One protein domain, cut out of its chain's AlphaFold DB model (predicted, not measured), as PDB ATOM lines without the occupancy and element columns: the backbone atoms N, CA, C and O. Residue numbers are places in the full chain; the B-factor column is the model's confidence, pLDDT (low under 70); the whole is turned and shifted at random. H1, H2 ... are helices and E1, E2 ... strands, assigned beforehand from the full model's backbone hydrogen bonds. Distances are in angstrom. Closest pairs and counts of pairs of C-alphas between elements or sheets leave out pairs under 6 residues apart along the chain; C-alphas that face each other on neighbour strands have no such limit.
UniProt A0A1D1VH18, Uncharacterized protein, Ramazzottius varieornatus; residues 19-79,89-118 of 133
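Overview. This is residues 19 to 79 and 89 to 118 of the 133 residues of an uncharacterized protein of Ramazzottius varieornatus (UniProt A0A1D1VH18). Two small, twisted sheets of three strands each lie only partly face to face as a loose sandwich, E1, E6 and E5 on one side and E2, E3 and E4 on the other, with E1 and E3 coming close between them. At one end the short helix H1 lies beside both sheets, and there the hairpin of E3 and E4 bends aside at its tip. The printed part has 91 residues, with named elements in the order E1, H1, E2, E3, E4, E5, E6; it is mostly strand. Both sheets, E1 - E6 - E5 and E2 - E3 - E4, are antiparallel. The whole is only just loose, close to compact, with a radius of gyration of the C-alphas of 14.8 A and spans of 45 by 37 by 22 A.

Arrangement. E1, residues 19 to 26, is an edge strand antiparallel to the inner strand E6, residues 105 to 117; N 21 and O 110 are within hydrogen-bond range at 2.8 A. On E6 the other neighbour is E5, residues 89 to 94, its hairpin partner, with N 92 and O 109 at 2.9 A. H1, residues 28 to 31, only grazes this sheet; the closest C-alphas of H1 and E6, Phe 28 and Phe 105, are 6.2 A apart. H1 is too short for an O i to N i+4 pair, and its one O i to N i+3 pair is within range. The second sheet is a meander, each strand the antiparallel neighbour of the one before: E2, residues 43 to 45, E3, residues 48 to 60, and E4, residues 63 to 75. N 43 and O 50 of the hairpin E2 and E3 are 2.8 A apart, and N 53 and O 72 of the hairpin E3 and E4 are also 2.8 A apart. Pairing is staggered: E3 pairs with E2 over residues 48 to 50 and with E4 over 50 to 60. E3 bends by 84 degrees at residue 57 and E4 by 108 degrees at residue 66. Between the sheets, the closest C-alphas of E1 and E3 are those of Ala 23 and Ala 52, 6.8 A. E4 and E6 are near each other; E3 and E5 are apart.

Along the chain. E1 begins at C-alpha 19, (225.759, 4.004, 40.358), and is 22.4 A long. E3 is 30.0 A, E4 28.1 A, E5 16.1 A and E6 37.4 A, ending at C-alpha 117, (231.176, -7.096, 53.513).

Size, cuts and confidence. The farthest C-alphas, Asp 102 and Ser 118, are 49.1 A apart. Residues 80 to 88 are not printed, and C-alphas 79 and 89 are 24.0 A apart across the cut. The link from H1 to E2 is long; its residues 38 to 39 pair with 53 to 54 of E3. The model's pLDDT is under 70 at residues 78 to 79 and 92 to 118.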
ATOM      1  N   CYS A  19     226.215   3.652  41.688       80.88
ATOM      2  CA  CYS A  19     225.759   4.004  40.358       80.88
ATOM      3  C   CYS A  19     224.312   4.507  40.388       80.88
ATOM      4  O   CYS A  19     223.614   4.465  41.407       80.88
ATOM      5  N   VAL A  20     223.871   5.000  39.234       82.25
ATOM      6  CA  VAL A  20     222.473   5.314  38.969       82.25
ATOM      7  C   VAL A  20     221.970   4.332  37.927       82.25
ATOM      8  O   VAL A  20     222.508   4.266  36.825       82.25
ATOM      9  N   ILE A  21     220.924   3.589  38.272       83.31
ATOM     10  CA  ILE A  21     220.153   2.785  37.333       83.31
ATOM     11  C   ILE A  21     218.933   3.591  36.916       83.31
ATOM     12  O   ILE A  21     218.126   3.996  37.754       83.31
ATOM     13  N   ASN A  22     218.757   3.763  35.611       83.69
ATOM     14  CA  ASN A  22     217.543   4.344  35.057       83.69
ATOM     15  C   ASN A  22     216.669   3.245  34.446       83.69
ATOM     16  O   ASN A  22     217.109   2.487  33.583       83.69
ATOM     17  N   ALA A  23     215.405   3.192  34.860       82.81
ATOM     18  CA  ALA A  23     214.365   2.392  34.232       82.81
ATOM     19  C   ALA A  23     213.355   3.333  33.570       82.81
ATOM     20  O   ALA A  23     212.789   4.220  34.209       82.81
ATOM     21  N   THR A  24     213.126   3.155  32.270       83.44
ATOM     22  CA  THR A  24     212.183   3.994  31.518       83.44
ATOM     23  C   THR A  24     210.909   3.218  31.241       83.44
ATOM     24  O   THR A  24     210.925   2.239  30.496       83.44
ATOM     25  N   ILE A  25     209.783   3.692  31.774       81.38
ATOM     26  CA  ILE A  25     208.472   3.138  31.446       81.38
ATOM     27  C   ILE A  25     207.856   3.967  30.330       81.38
ATOM     28  O   ILE A  25     207.404   5.095  30.533       81.38
ATOM     29  N   ARG A  26     207.791   3.385  29.135       81.38
ATOM     30  CA  ARG A  26     207.063   3.982  28.016       81.38
ATOM     31  C   ARG A  26     205.581   3.653  28.136       81.38
ATOM     32  O   ARG A  26     205.222   2.506  28.403       81.38
ATOM     33  N   ASN A  27     204.731   4.644  27.877       76.62
ATOM     34  CA  ASN A  27     203.278   4.508  27.906       76.62
ATOM     35  C   ASN A  27     202.757   3.960  29.249       76.62
ATOM     36  O   ASN A  27     201.955   3.025  29.272       76.62
ATOM     37  N   PHE A  28     203.221   4.539  30.366       76.50
ATOM     38  CA  PHE A  28     202.848   4.140  31.733       76.50
ATOM     39  C   PHE A  28     201.342   3.855  31.921       76.50
ATOM     40  O   PHE A  28     201.009   2.794  32.455       76.50
ATOM     41  N   PRO A  29     200.411   4.698  31.417       76.06
ATOM     42  CA  PRO A  29     198.976   4.451  31.582       76.06
ATOM     43  C   PRO A  29     198.487   3.123  30.986       76.06
ATOM     44  O   PRO A  29     197.522   2.554  31.489       76.06
ATOM     45  N   SER A  30     199.147   2.606  29.944       79.75
ATOM     46  CA  SER A  30     198.750   1.364  29.263       79.75
ATOM     47  C   SER A  30     199.080   0.079  30.029       79.75
ATOM     48  O   SER A  30     198.623  -1.000  29.628       79.75
ATOM     49  N   HIS A  31     199.857   0.196  31.110       78.31
ATOM     50  CA  HIS A  31     200.286  -0.917  31.958       78.31
ATOM     51  C   HIS A  31     199.426  -1.084  33.216       78.31
ATOM     52  O   HIS A  31     199.596  -2.065  33.934       78.31
ATOM     53  N   LYS A  32     198.483  -0.168  33.481       76.31
ATOM     54  CA  LYS A  32     197.558  -0.289  34.618       76.31
ATOM     55  C   LYS A  32     196.747  -1.585  34.533       76.31
ATOM     56  O   LYS A  32     196.202  -1.905  33.476       76.31
ATOM     57  N   GLY A  33     196.672  -2.315  35.644       74.50
ATOM     58  CA  GLY A  33     195.950  -3.583  35.753       74.50
ATOM     59  C   GLY A  33     196.600  -4.761  35.022       74.50
ATOM     60  O   GLY A  33     195.972  -5.812  34.904       74.50
ATOM     61  N   LYS A  34     197.831  -4.615  34.511       80.06
ATOM     62  CA  LYS A  34     198.563  -5.691  33.828       80.06
ATOM     63  C   LYS A  34     199.776  -6.121  34.647       80.06
ATOM     64  O   LYS A  34     200.586  -5.286  35.037       80.06
ATOM     65  N   ALA A  35     199.942  -7.430  34.820       79.44
ATOM     66  CA  ALA A  35     201.134  -8.028  35.420       79.44
ATOM     67  C   ALA A  35     202.294  -8.039  34.405       79.44
ATOM     68  O   ALA A  35     202.604  -9.061  33.798       79.44
ATOM     69  N   VAL A  36     202.889  -6.868  34.169       85.94
ATOM     70  CA  VAL A  36     204.047  -6.684  33.280       85.94
ATOM     71  C   VAL A  36     205.224  -6.194  34.109       85.94
ATOM     72  O   VAL A  36     205.061  -5.314  34.953       85.94
ATOM     73  N   SER A  37     206.411  -6.731  33.839       89.12
ATOM     74  CA  SER A  37     207.664  -6.234  34.396       89.12
ATOM     75  C   SER A  37     208.517  -5.557  33.322       89.12
ATOM     76  O   SER A  37     208.469  -5.910  32.141       89.12
ATOM     77  N   ILE A  38     209.279  -4.546  33.730       88.81
ATOM     78  CA  ILE A  38     210.210  -3.795  32.884       88.81
ATOM     79  C   ILE A  38     211.571  -3.825  33.570       88.81
ATOM     80  O   ILE A  38     211.700  -3.372  34.707       88.81
ATOM     81  N   SER A  39     212.583  -4.355  32.889       90.75
ATOM     82  CA  SER A  39     213.964  -4.357  33.371       90.75
ATOM     83  C   SER A  39     214.717  -3.119  32.882       90.75
ATOM     84  O   SER A  39     214.528  -2.679  31.746       90.75
ATOM     85  N   SER A  40     215.591  -2.571  33.722       89.25
ATOM     86  CA  SER A  40     216.599  -1.601  33.285       89.25
ATOM     87  C   SER A  40     217.737  -2.277  32.518       89.25
ATOM     88  O   SER A  40     217.809  -3.504  32.424       89.25
ATOM     89  N   GLU A  41     218.673  -1.460  32.039       90.00
ATOM     90  CA  GLU A  41     220.010  -1.939  31.696       90.00
ATOM     91  C   GLU A  41     220.751  -2.428  32.947       90.00
ATOM     92  O   GLU A  41     220.465  -2.000  34.074       90.00
ATOM     93  N   GLU A  42     221.690  -3.345  32.729       90.75
ATOM     94  CA  GLU A  42     222.584  -3.854  33.763       90.75
ATOM     95  C   GLU A  42     223.708  -2.853  34.038       90.75
ATOM     96  O   GLU A  42     224.237  -2.208  33.133       90.75
ATOM     97  N   VAL A  43     224.108  -2.763  35.300       87.25
ATOM     98  CA  VAL A  43     225.241  -1.958  35.751       87.25
ATOM     99  C   VAL A  43     226.135  -2.796  36.645       87.25
ATOM    100  O   VAL A  43     225.663  -3.646  37.399       87.25
ATOM    101  N   VAL A  44     227.436  -2.536  36.592       85.12
ATOM    102  CA  VAL A  44     228.407  -3.249  37.424       85.12
ATOM    103  C   VAL A  44     228.800  -2.370  38.603       85.12
ATOM    104  O   VAL A  44     229.315  -1.270  38.419       85.12
ATOM    105  N   VAL A  45     228.567  -2.866  39.820       82.62
ATOM    106  CA  VAL A  45     228.970  -2.219  41.078       82.62
ATOM    107  C   VAL A  45     229.558  -3.275  41.992       82.62
ATOM    108  O   VAL A  45     228.983  -4.351  42.154       82.62
ATOM    109  N   CYS A  46     230.712  -2.971  42.593       79.81
ATOM    110  CA  CYS A  46     231.417  -3.908  43.467       79.81
ATOM    111  C   CYS A  46     231.629  -5.293  42.825       79.81
ATOM    112  O   CYS A  46     231.431  -6.307  43.481       79.81
ATOM    113  N   GLN A  47     232.016  -5.322  41.543       79.31
ATOM    114  CA  GLN A  47     232.267  -6.553  40.773       79.31
ATOM    115  C   GLN A  47     231.042  -7.465  40.595       79.31
ATOM    116  O   GLN A  47     231.188  -8.606  40.171       79.31
ATOM    117  N   SER A  48     229.834  -6.965  40.858       81.75
ATOM    118  CA  SER A  48     228.592  -7.694  40.615       81.75
ATOM    119  C   SER A  48     227.681  -6.927  39.664       81.75
ATOM    120  O   SER A  48     227.719  -5.694  39.621       81.75
ATOM    121  N   SER A  49     226.896  -7.663  38.876       87.25
ATOM    122  CA  SER A  49     225.912  -7.093  37.956       87.25
ATOM    123  C   SER A  49     224.587  -6.870  38.680       87.25
ATOM    124  O   SER A  49     224.057  -7.756  39.355       87.25
ATOM    125  N   TRP A  50     224.052  -5.664  38.531       87.75
ATOM    126  CA  TRP A  50     222.817  -5.205  39.145       87.75
ATOM    127  C   TRP A  50     221.886  -4.646  38.084       87.75
ATOM    128  O   TRP A  50     222.324  -4.066  37.093       87.75
ATOM    129  N   TYR A  51     220.588  -4.768  38.315       89.69
ATOM    130  CA  TYR A  51     219.562  -4.173  37.469       89.69
ATOM    131  C   TYR A  51     218.324  -3.840  38.305       89.69
ATOM    132  O   TYR A  51     218.124  -4.371  39.398       89.69
ATOM    133  N   ALA A  52     217.485  -2.941  37.800       89.12
ATOM    134  CA  ALA A  52     216.189  -2.639  38.382       89.12
ATOM    135  C   ALA A  52     215.086  -3.408  37.646       89.12
ATOM    136  O   ALA A  52     215.079  -3.504  36.419       89.12
ATOM    137  N   LEU A  53     214.133  -3.920  38.414       89.62
ATOM    138  CA  LEU A  53     212.918  -4.578  37.958       89.62
ATOM    139  C   LEU A  53     211.733  -3.728  38.393       89.62
ATOM    140  O   LEU A  53     211.530  -3.492  39.583       89.62
ATOM    141  N   VAL A  54     210.960  -3.247  37.430       87.81
ATOM    142  CA  VAL A  54     209.840  -2.348  37.683       87.81
ATOM    143  C   VAL A  54     208.532  -3.013  37.308       87.81
ATOM    144  O   VAL A  54     208.385  -3.510  36.195       87.81
ATOM    145  N   TYR A  55     207.569  -2.954  38.218       88.50
ATOM    146  CA  TYR A  55     206.210  -3.423  38.011       88.50
ATOM    147  C   TYR A  55     205.262  -2.220  38.070       88.50
ATOM    148  O   TYR A  55     205.023  -1.674  39.150       88.50
ATOM    149  N   PRO A  56     204.734  -1.762  36.921       83.81
ATOM    150  CA  PRO A  56     203.888  -0.571  36.851       83.81
ATOM    151  C   PRO A  56     202.538  -0.692  37.572       83.81
ATOM    152  O   PRO A  56     201.870   0.321  37.770       83.81
ATOM    153  N   SER A  57     202.116  -1.915  37.905       84.75
ATOM    154  CA  SER A  57     200.814  -2.214  38.495       84.75
ATOM    155  C   SER A  57     200.910  -3.424  39.427       84.75
ATOM    156  O   SER A  57     200.516  -4.528  39.059       84.75
ATOM    157  N   GLU A  58     201.433  -3.207  40.628       83.56
ATOM    158  CA  GLU A  58     201.431  -4.174  41.732       83.56
ATOM    159  C   GLU A  58     200.344  -3.851  42.748       83.56
ATOM    160  O   GLU A  58     199.908  -2.703  42.861       83.56
ATOM    161  N   LYS A  59     199.918  -4.849  43.522       83.00
ATOM    162  CA  LYS A  59     199.001  -4.608  44.640       83.00
ATOM    163  C   LYS A  59     199.769  -4.089  45.842       83.00
ATOM    164  O   LYS A  59     200.765  -4.679  46.262       83.00
ATOM    165  N   ALA A  60     199.295  -2.981  46.407       80.00
ATOM    166  CA  ALA A  60     199.901  -2.429  47.604       80.00
ATOM    167  C   ALA A  60     199.816  -3.455  48.749       80.00
ATOM    168  O   ALA A  60     198.743  -4.020  48.991       80.00
ATOM    169  N   PRO A  61     200.906  -3.685  49.507       79.12
ATOM    170  CA  PRO A  61     200.848  -4.568  50.660       79.12
ATOM    171  C   PRO A  61     199.745  -4.100  51.614       79.12
ATOM    172  O   PRO A  61     199.794  -2.976  52.116       79.12
ATOM    173  N   ARG A  62     198.773  -4.979  51.892       81.25
ATOM    174  CA  ARG A  62     197.618  -4.740  52.785       81.25
ATOM    175  C   ARG A  62     196.502  -3.853  52.208       81.25
ATOM    176  O   ARG A  62     195.613  -3.471  52.968       81.25
ATOM    177  N   ARG A  63     196.520  -3.532  50.908       82.81
ATOM    178  CA  ARG A  63     195.444  -2.805  50.209       82.81
ATOM    179  C   ARG A  63     195.262  -3.303  48.776       82.81
ATOM    180  O   ARG A  63     195.855  -2.770  47.842       82.81
ATOM    181  N   ASP A  64     194.383  -4.286  48.599       80.44
ATOM    182  CA  ASP A  64     194.096  -4.887  47.284       80.44
ATOM    183  C   ASP A  64     193.359  -3.927  46.326       80.44
ATOM    184  O   ASP A  64     193.332  -4.130  45.105       80.44
ATOM    185  N   ASP A  65     192.785  -2.852  46.871       81.75
ATOM    186  CA  ASP A  65     192.064  -1.807  46.147       81.75
ATOM    187  C   ASP A  65     192.980  -0.741  45.521       81.75
ATOM    188  O   ASP A  65     192.509   0.084  44.738       81.75
ATOM    189  N   VAL A  66     194.280  -0.753  45.837       78.94
ATOM    190  CA  VAL A  66     195.246   0.237  45.348       78.94
ATOM    191  C   VAL A  66     196.310  -0.430  44.492       78.94
ATOM    192  O   VAL A  66     197.079  -1.268  44.966       78.94
ATOM    193  N   ASP A  67     196.391   0.008  43.237       79.19
ATOM    194  CA  ASP A  67     197.525  -0.300  42.375       79.19
ATOM    195  C   ASP A  67     198.683   0.652  42.702       79.19
ATOM    196  O   ASP A  67     198.518   1.875  42.753       79.19
ATOM    197  N   CYS A  68     199.865   0.088  42.917       80.88
ATOM    198  CA  CYS A  68     201.098   0.813  43.167       80.88
ATOM    199  C   CYS A  68     202.172   0.466  42.136       80.88
ATOM    200  O   CYS A  68     202.187  -0.608  41.539       80.88
ATOM    201  N   LEU A  69     203.112   1.388  41.973       82.06
ATOM    202  CA  LEU A  69     204.365   1.129  41.284       82.06
ATOM    203  C   LEU A  69     205.315   0.413  42.248       82.06
ATOM    204  O   LEU A  69     205.656   0.980  43.286       82.06
ATOM    205  N   ALA A  70     205.774  -0.786  41.894       86.00
ATOM    206  CA  ALA A  70     206.819  -1.480  42.641       86.00
ATOM    207  C   ALA A  70     208.139  -1.468  41.870       86.00
ATOM    208  O   ALA A  70     208.170  -1.616  40.646       86.00
ATOM    209  N   ILE A  71     209.237  -1.284  42.597       84.56
ATOM    210  CA  ILE A  71     210.588  -1.263  42.044       84.56
ATOM    211  C   ILE A  71     211.458  -2.144  42.922       84.56
ATOM    212  O   ILE A  71     211.562  -1.931  44.130       84.56
ATOM    213  N   TYR A  72     212.091  -3.118  42.291       85.75
ATOM    214  CA  TYR A  72     213.019  -4.044  42.904       85.75
ATOM    215  C   TYR A  72     214.403  -3.781  42.337       85.75
ATOM    216  O   TYR A  72     214.566  -3.541  41.143       85.75
ATOM    217  N   MET A  73     215.405  -3.832  43.198       86.19
ATOM    218  CA  MET A  73     216.796  -3.863  42.785       86.19
ATOM    219  C   MET A  73     217.252  -5.312  42.880       86.19
ATOM    220  O   MET A  73     217.105  -5.949  43.924       86.19
ATOM    221  N   CYS A  74     217.765  -5.831  41.778       87.38
ATOM    222  CA  CYS A  74     218.101  -7.231  41.629       87.38
ATOM    223  C   CYS A  74     219.590  -7.365  41.342       87.38
ATOM    224  O   CYS A  74     220.144  -6.657  40.502       87.38
ATOM    225  N   GLN A  75     220.221  -8.294  42.046       86.06
ATOM    226  CA  GLN A  75     221.553  -8.764  41.719       86.06
ATOM    227  C   GLN A  75     221.418  -9.904  40.711       86.06
ATOM    228  O   GLN A  75     220.640 -10.838  40.924       86.06
ATOM    229  N   LYS A  76     222.173  -9.848  39.618       86.00
ATOM    230  CA  LYS A  76     222.290 -10.973  38.696       86.00
ATOM    231  C   LYS A  76     223.247 -11.981  39.327       86.00
ATOM    232  O   LYS A  76     224.435 -11.714  39.470       86.00
ATOM    233  N   GLY A  77     222.696 -13.096  39.795       72.88
ATOM    234  CA  GLY A  77     223.472 -14.106  40.505       72.88
ATOM    235  C   GLY A  77     224.373 -14.895  39.562       72.88
ATOM    236  O   GLY A  77     223.868 -15.664  38.745       72.88
ATOM    237  N   ASP A  78     225.686 -14.776  39.744       58.44
ATOM    238  CA  ASP A  78     226.618 -15.843  39.395       58.44
ATOM    239  C   ASP A  78     226.677 -16.799  40.590       58.44
ATOM    240  O   ASP A  78     226.992 -16.403  41.711       58.44
ATOM    241  N   LYS A  79     226.314 -18.067  40.369       56.84
ATOM    242  CA  LYS A  79     226.139 -19.090  41.420       56.84
ATOM    243  C   LYS A  79     227.414 -19.429  42.211       56.84
ATOM    244  O   LYS A  79     227.360 -20.290  43.081       56.84
ATOM    245  N   THR A  89     220.164   2.505  49.178       73.00
ATOM    246  CA  THR A  89     219.412   2.968  48.011       73.00
ATOM    247  C   THR A  89     218.771   4.324  48.287       73.00
ATOM    248  O   THR A  89     218.322   4.616  49.397       73.00
ATOM    249  N   SER A  90     218.725   5.162  47.261       73.44
ATOM    250  CA  SER A  90     217.863   6.331  47.169       73.44
ATOM    251  C   SER A  90     217.058   6.239  45.876       73.44
ATOM    252  O   SER A  90     217.525   5.779  44.834       73.44
ATOM    253  N   PHE A  91     215.798   6.639  45.950       71.62
ATOM    254  CA  PHE A  91     214.868   6.520  44.838       71.62
ATOM    255  C   PHE A  91     214.337   7.893  44.447       71.62
ATOM    256  O   PHE A  91     213.924   8.666  45.313       71.62
ATOM    257  N   GLY A  92     214.336   8.170  43.145       68.56
ATOM    258  CA  GLY A  92     213.711   9.343  42.554       68.56
ATOM    259  C   GLY A  92     212.803   8.960  41.388       68.56
ATOM    260  O   GLY A  92     213.187   8.209  40.491       68.56
ATOM    261  N   VAL A  93     211.596   9.520  41.376       69.56
ATOM    262  CA  VAL A  93     210.738   9.532  40.185       69.56
ATOM    263  C   VAL A  93     210.965  10.852  39.482       69.56
ATOM    264  O   VAL A  93     210.743  11.906  40.077       69.56
ATOM    265  N   VAL A  94     211.381  10.799  38.220       67.50
ATOM    266  CA  VAL A  94     211.446  11.985  37.371       67.50
ATOM    267  C   VAL A  94     210.324  11.871  36.351       67.50
ATOM    268  O   VAL A  94     210.394  11.097  35.392       67.50
ATOM    269  N   ASP A  95     209.259  12.640  36.572       62.25
ATOM    270  CA  ASP A  95     208.227  12.811  35.559       62.25
ATOM    271  C   ASP A  95     208.756  13.758  34.481       62.25
ATOM    272  O   ASP A  95     208.824  14.977  34.652       62.25
ATOM    273  N   SER A  96     209.176  13.191  33.357       58.81
ATOM    274  CA  SER A  96     209.431  13.947  32.139       58.81
ATOM    275  C   SER A  96     208.086  14.291  31.502       58.81
ATOM    276  O   SER A  96     207.677  13.687  30.508       58.81
ATOM    277  N   GLY A  97     207.366  15.239  32.103       52.72
ATOM    278  CA  GLY A  97     206.082  15.695  31.588       52.72
ATOM    279  C   GLY A  97     206.209  16.128  30.126       52.72
ATOM    280  O   GLY A  97     207.053  16.960  29.830       52.72
ATOM    281  N   THR A  98     205.391  15.524  29.248       49.00
ATOM    282  CA  THR A  98     204.992  15.824  27.836       49.00
ATOM    283  C   THR A  98     205.887  16.669  26.904       49.00
ATOM    284  O   THR A  98     205.447  17.101  25.838       49.00
ATOM    285  N   GLY A  99     207.160  16.877  27.216       44.66
ATOM    286  CA  GLY A  99     208.073  17.702  26.444       44.66
ATOM    287  C   GLY A  99     208.519  16.994  25.170       44.66
ATOM    288  O   GLY A  99     209.600  16.420  25.142       44.66
ATOM    289  N   ARG A 100     207.709  17.098  24.108       47.78
ATOM    290  CA  ARG A 100     208.029  16.777  22.696       47.78
ATOM    291  C   ARG A 100     207.975  15.321  22.230       47.78
ATOM    292  O   ARG A 100     208.328  15.063  21.084       47.78
ATOM    293  N   THR A 101     207.507  14.377  23.034       48.97
ATOM    294  CA  THR A 101     207.244  13.016  22.542       48.97
ATOM    295  C   THR A 101     205.755  12.732  22.572       48.97
ATOM    296  O   THR A 101     205.142  12.816  23.633       48.97
ATOM    297  N   ASP A 102     205.190  12.299  21.444       53.53
ATOM    298  CA  ASP A 102     203.768  11.948  21.267       53.53
ATOM    299  C   ASP A 102     203.279  10.790  22.168       53.53
ATOM    300  O   ASP A 102     202.163  10.292  22.025       53.53
ATOM    301  N   LYS A 103     204.121  10.305  23.089       54.16
ATOM    302  CA  LYS A 103     203.830   9.224  24.028       54.16
ATOM    303  C   LYS A 103     204.343   9.604  25.420       54.16
ATOM    304  O   LYS A 103     205.532   9.903  25.542       54.16
ATOM    305  N   PRO A 104     203.502   9.555  26.469       59.03
ATOM    306  CA  PRO A 104     203.957   9.781  27.835       59.03
ATOM    307  C   PRO A 104     204.942   8.679  28.235       59.03
ATOM    308  O   PRO A 104     204.680   7.489  28.031       59.03
ATOM    309  N   PHE A 105     206.079   9.066  28.805       60.50
ATOM    310  CA  PHE A 105     207.015   8.147  29.435       60.50
ATOM    311  C   PHE A 105     207.380   8.669  30.822       60.50
ATOM    312  O   PHE A 105     207.429   9.875  31.045       60.50
ATOM    313  N   THR A 106     207.606   7.748  31.749       64.81
ATOM    314  CA  THR A 106     208.031   8.043  33.118       64.81
ATOM    315  C   THR A 106     209.430   7.479  33.290       64.81
ATOM    316  O   THR A 106     209.644   6.289  33.028       64.81
ATOM    317  N   ILE A 107     210.382   8.318  33.702       62.81
ATOM    318  CA  ILE A 107     211.726   7.862  34.053       62.81
ATOM    319  C   ILE A 107     211.770   7.622  35.556       62.81
ATOM    320  O   ILE A 107     211.441   8.482  36.373       62.81
ATOM    321  N   LEU A 108     212.197   6.424  35.918       65.88
ATOM    322  CA  LEU A 108     212.466   6.041  37.288       65.88
ATOM    323  C   LEU A 108     213.972   5.936  37.443       65.88
ATOM    324  O   LEU A 108     214.614   5.117  36.785       65.88
ATOM    325  N   SER A 109     214.523   6.779  38.306       64.88
ATOM    326  CA  SER A 109     215.945   6.796  38.615       64.88
ATOM    327  C   SER A 109     216.154   6.194  39.998       64.88
ATOM    328  O   SER A 109     215.706   6.728  41.015       64.88
ATOM    329  N   LEU A 110     216.842   5.058  40.038       66.94
ATOM    330  CA  LEU A 110     217.279   4.415  41.266       66.94
ATOM    331  C   LEU A 110     218.774   4.680  41.431       66.94
ATOM    332  O   LEU A 110     219.590   4.168  40.669       66.94
ATOM    333  N   MET A 111     219.143   5.492  42.413       65.69
ATOM    334  CA  MET A 111     220.540   5.653  42.789       65.69
ATOM    335  C   MET A 111     220.836   4.681  43.924       65.69
ATOM    336  O   MET A 111     220.080   4.579  44.890       65.69
ATOM    337  N   PHE A 112     221.933   3.946  43.836       69.06
ATOM    338  CA  PHE A 112     222.349   3.119  44.957       69.06
ATOM    339  C   PHE A 112     223.858   3.088  45.097       69.06
ATOM    340  O   PHE A 112     224.603   3.173  44.122       69.06
ATOM    341  N   GLY A 113     224.292   2.968  46.344       62.94
ATOM    342  CA  GLY A 113     225.653   2.612  46.691       62.94
ATOM    343  C   GLY A 113     225.671   1.229  47.311       62.94
ATOM    344  O   GLY A 113     224.912   0.954  48.243       62.94
ATOM    345  N   ALA A 114     226.525   0.357  46.798       66.00
ATOM    346  CA  ALA A 114     226.770  -0.958  47.353       66.00
ATOM    347  C   ALA A 114     228.161  -0.998  47.983       66.00
ATOM    348  O   ALA A 114     229.108  -0.362  47.532       66.00
ATOM    349  N   SER A 115     228.278  -1.766  49.054       66.25
ATOM    350  CA  SER A 115     229.555  -2.111  49.660       66.25
ATOM    351  C   SER A 115     229.566  -3.601  49.944       66.25
ATOM    352  O   SER A 115     228.551  -4.185  50.331       66.25
ATOM    353  N   VAL A 116     230.716  -4.222  49.736       64.94
ATOM    354  CA  VAL A 116     230.922  -5.633  50.038       64.94
ATOM    355  C   VAL A 116     231.320  -5.753  51.495       64.94
ATOM    356  O   VAL A 116     232.273  -5.107  51.935       64.94
ATOM    357  N   ARG A 117     230.646  -6.629  52.238       61.22
ATOM    358  CA  ARG A 117     231.176  -7.096  53.513       61.22
ATOM    359  C   ARG A 117     231.978  -8.363  53.241       61.22
ATOM    360  O   ARG A 117     231.412  -9.410  52.959       61.22
ATOM    361  N   SER A 118     233.304  -8.270  53.320       51.06
ATOM    362  CA  SER A 118     234.145  -9.467  53.369       51.06
ATOM    363  C   SER A 118     233.850 -10.189  54.686       51.06
ATOM    364  O   SER A 118     234.223  -9.722  55.763       51.06
TER     365      SER A 118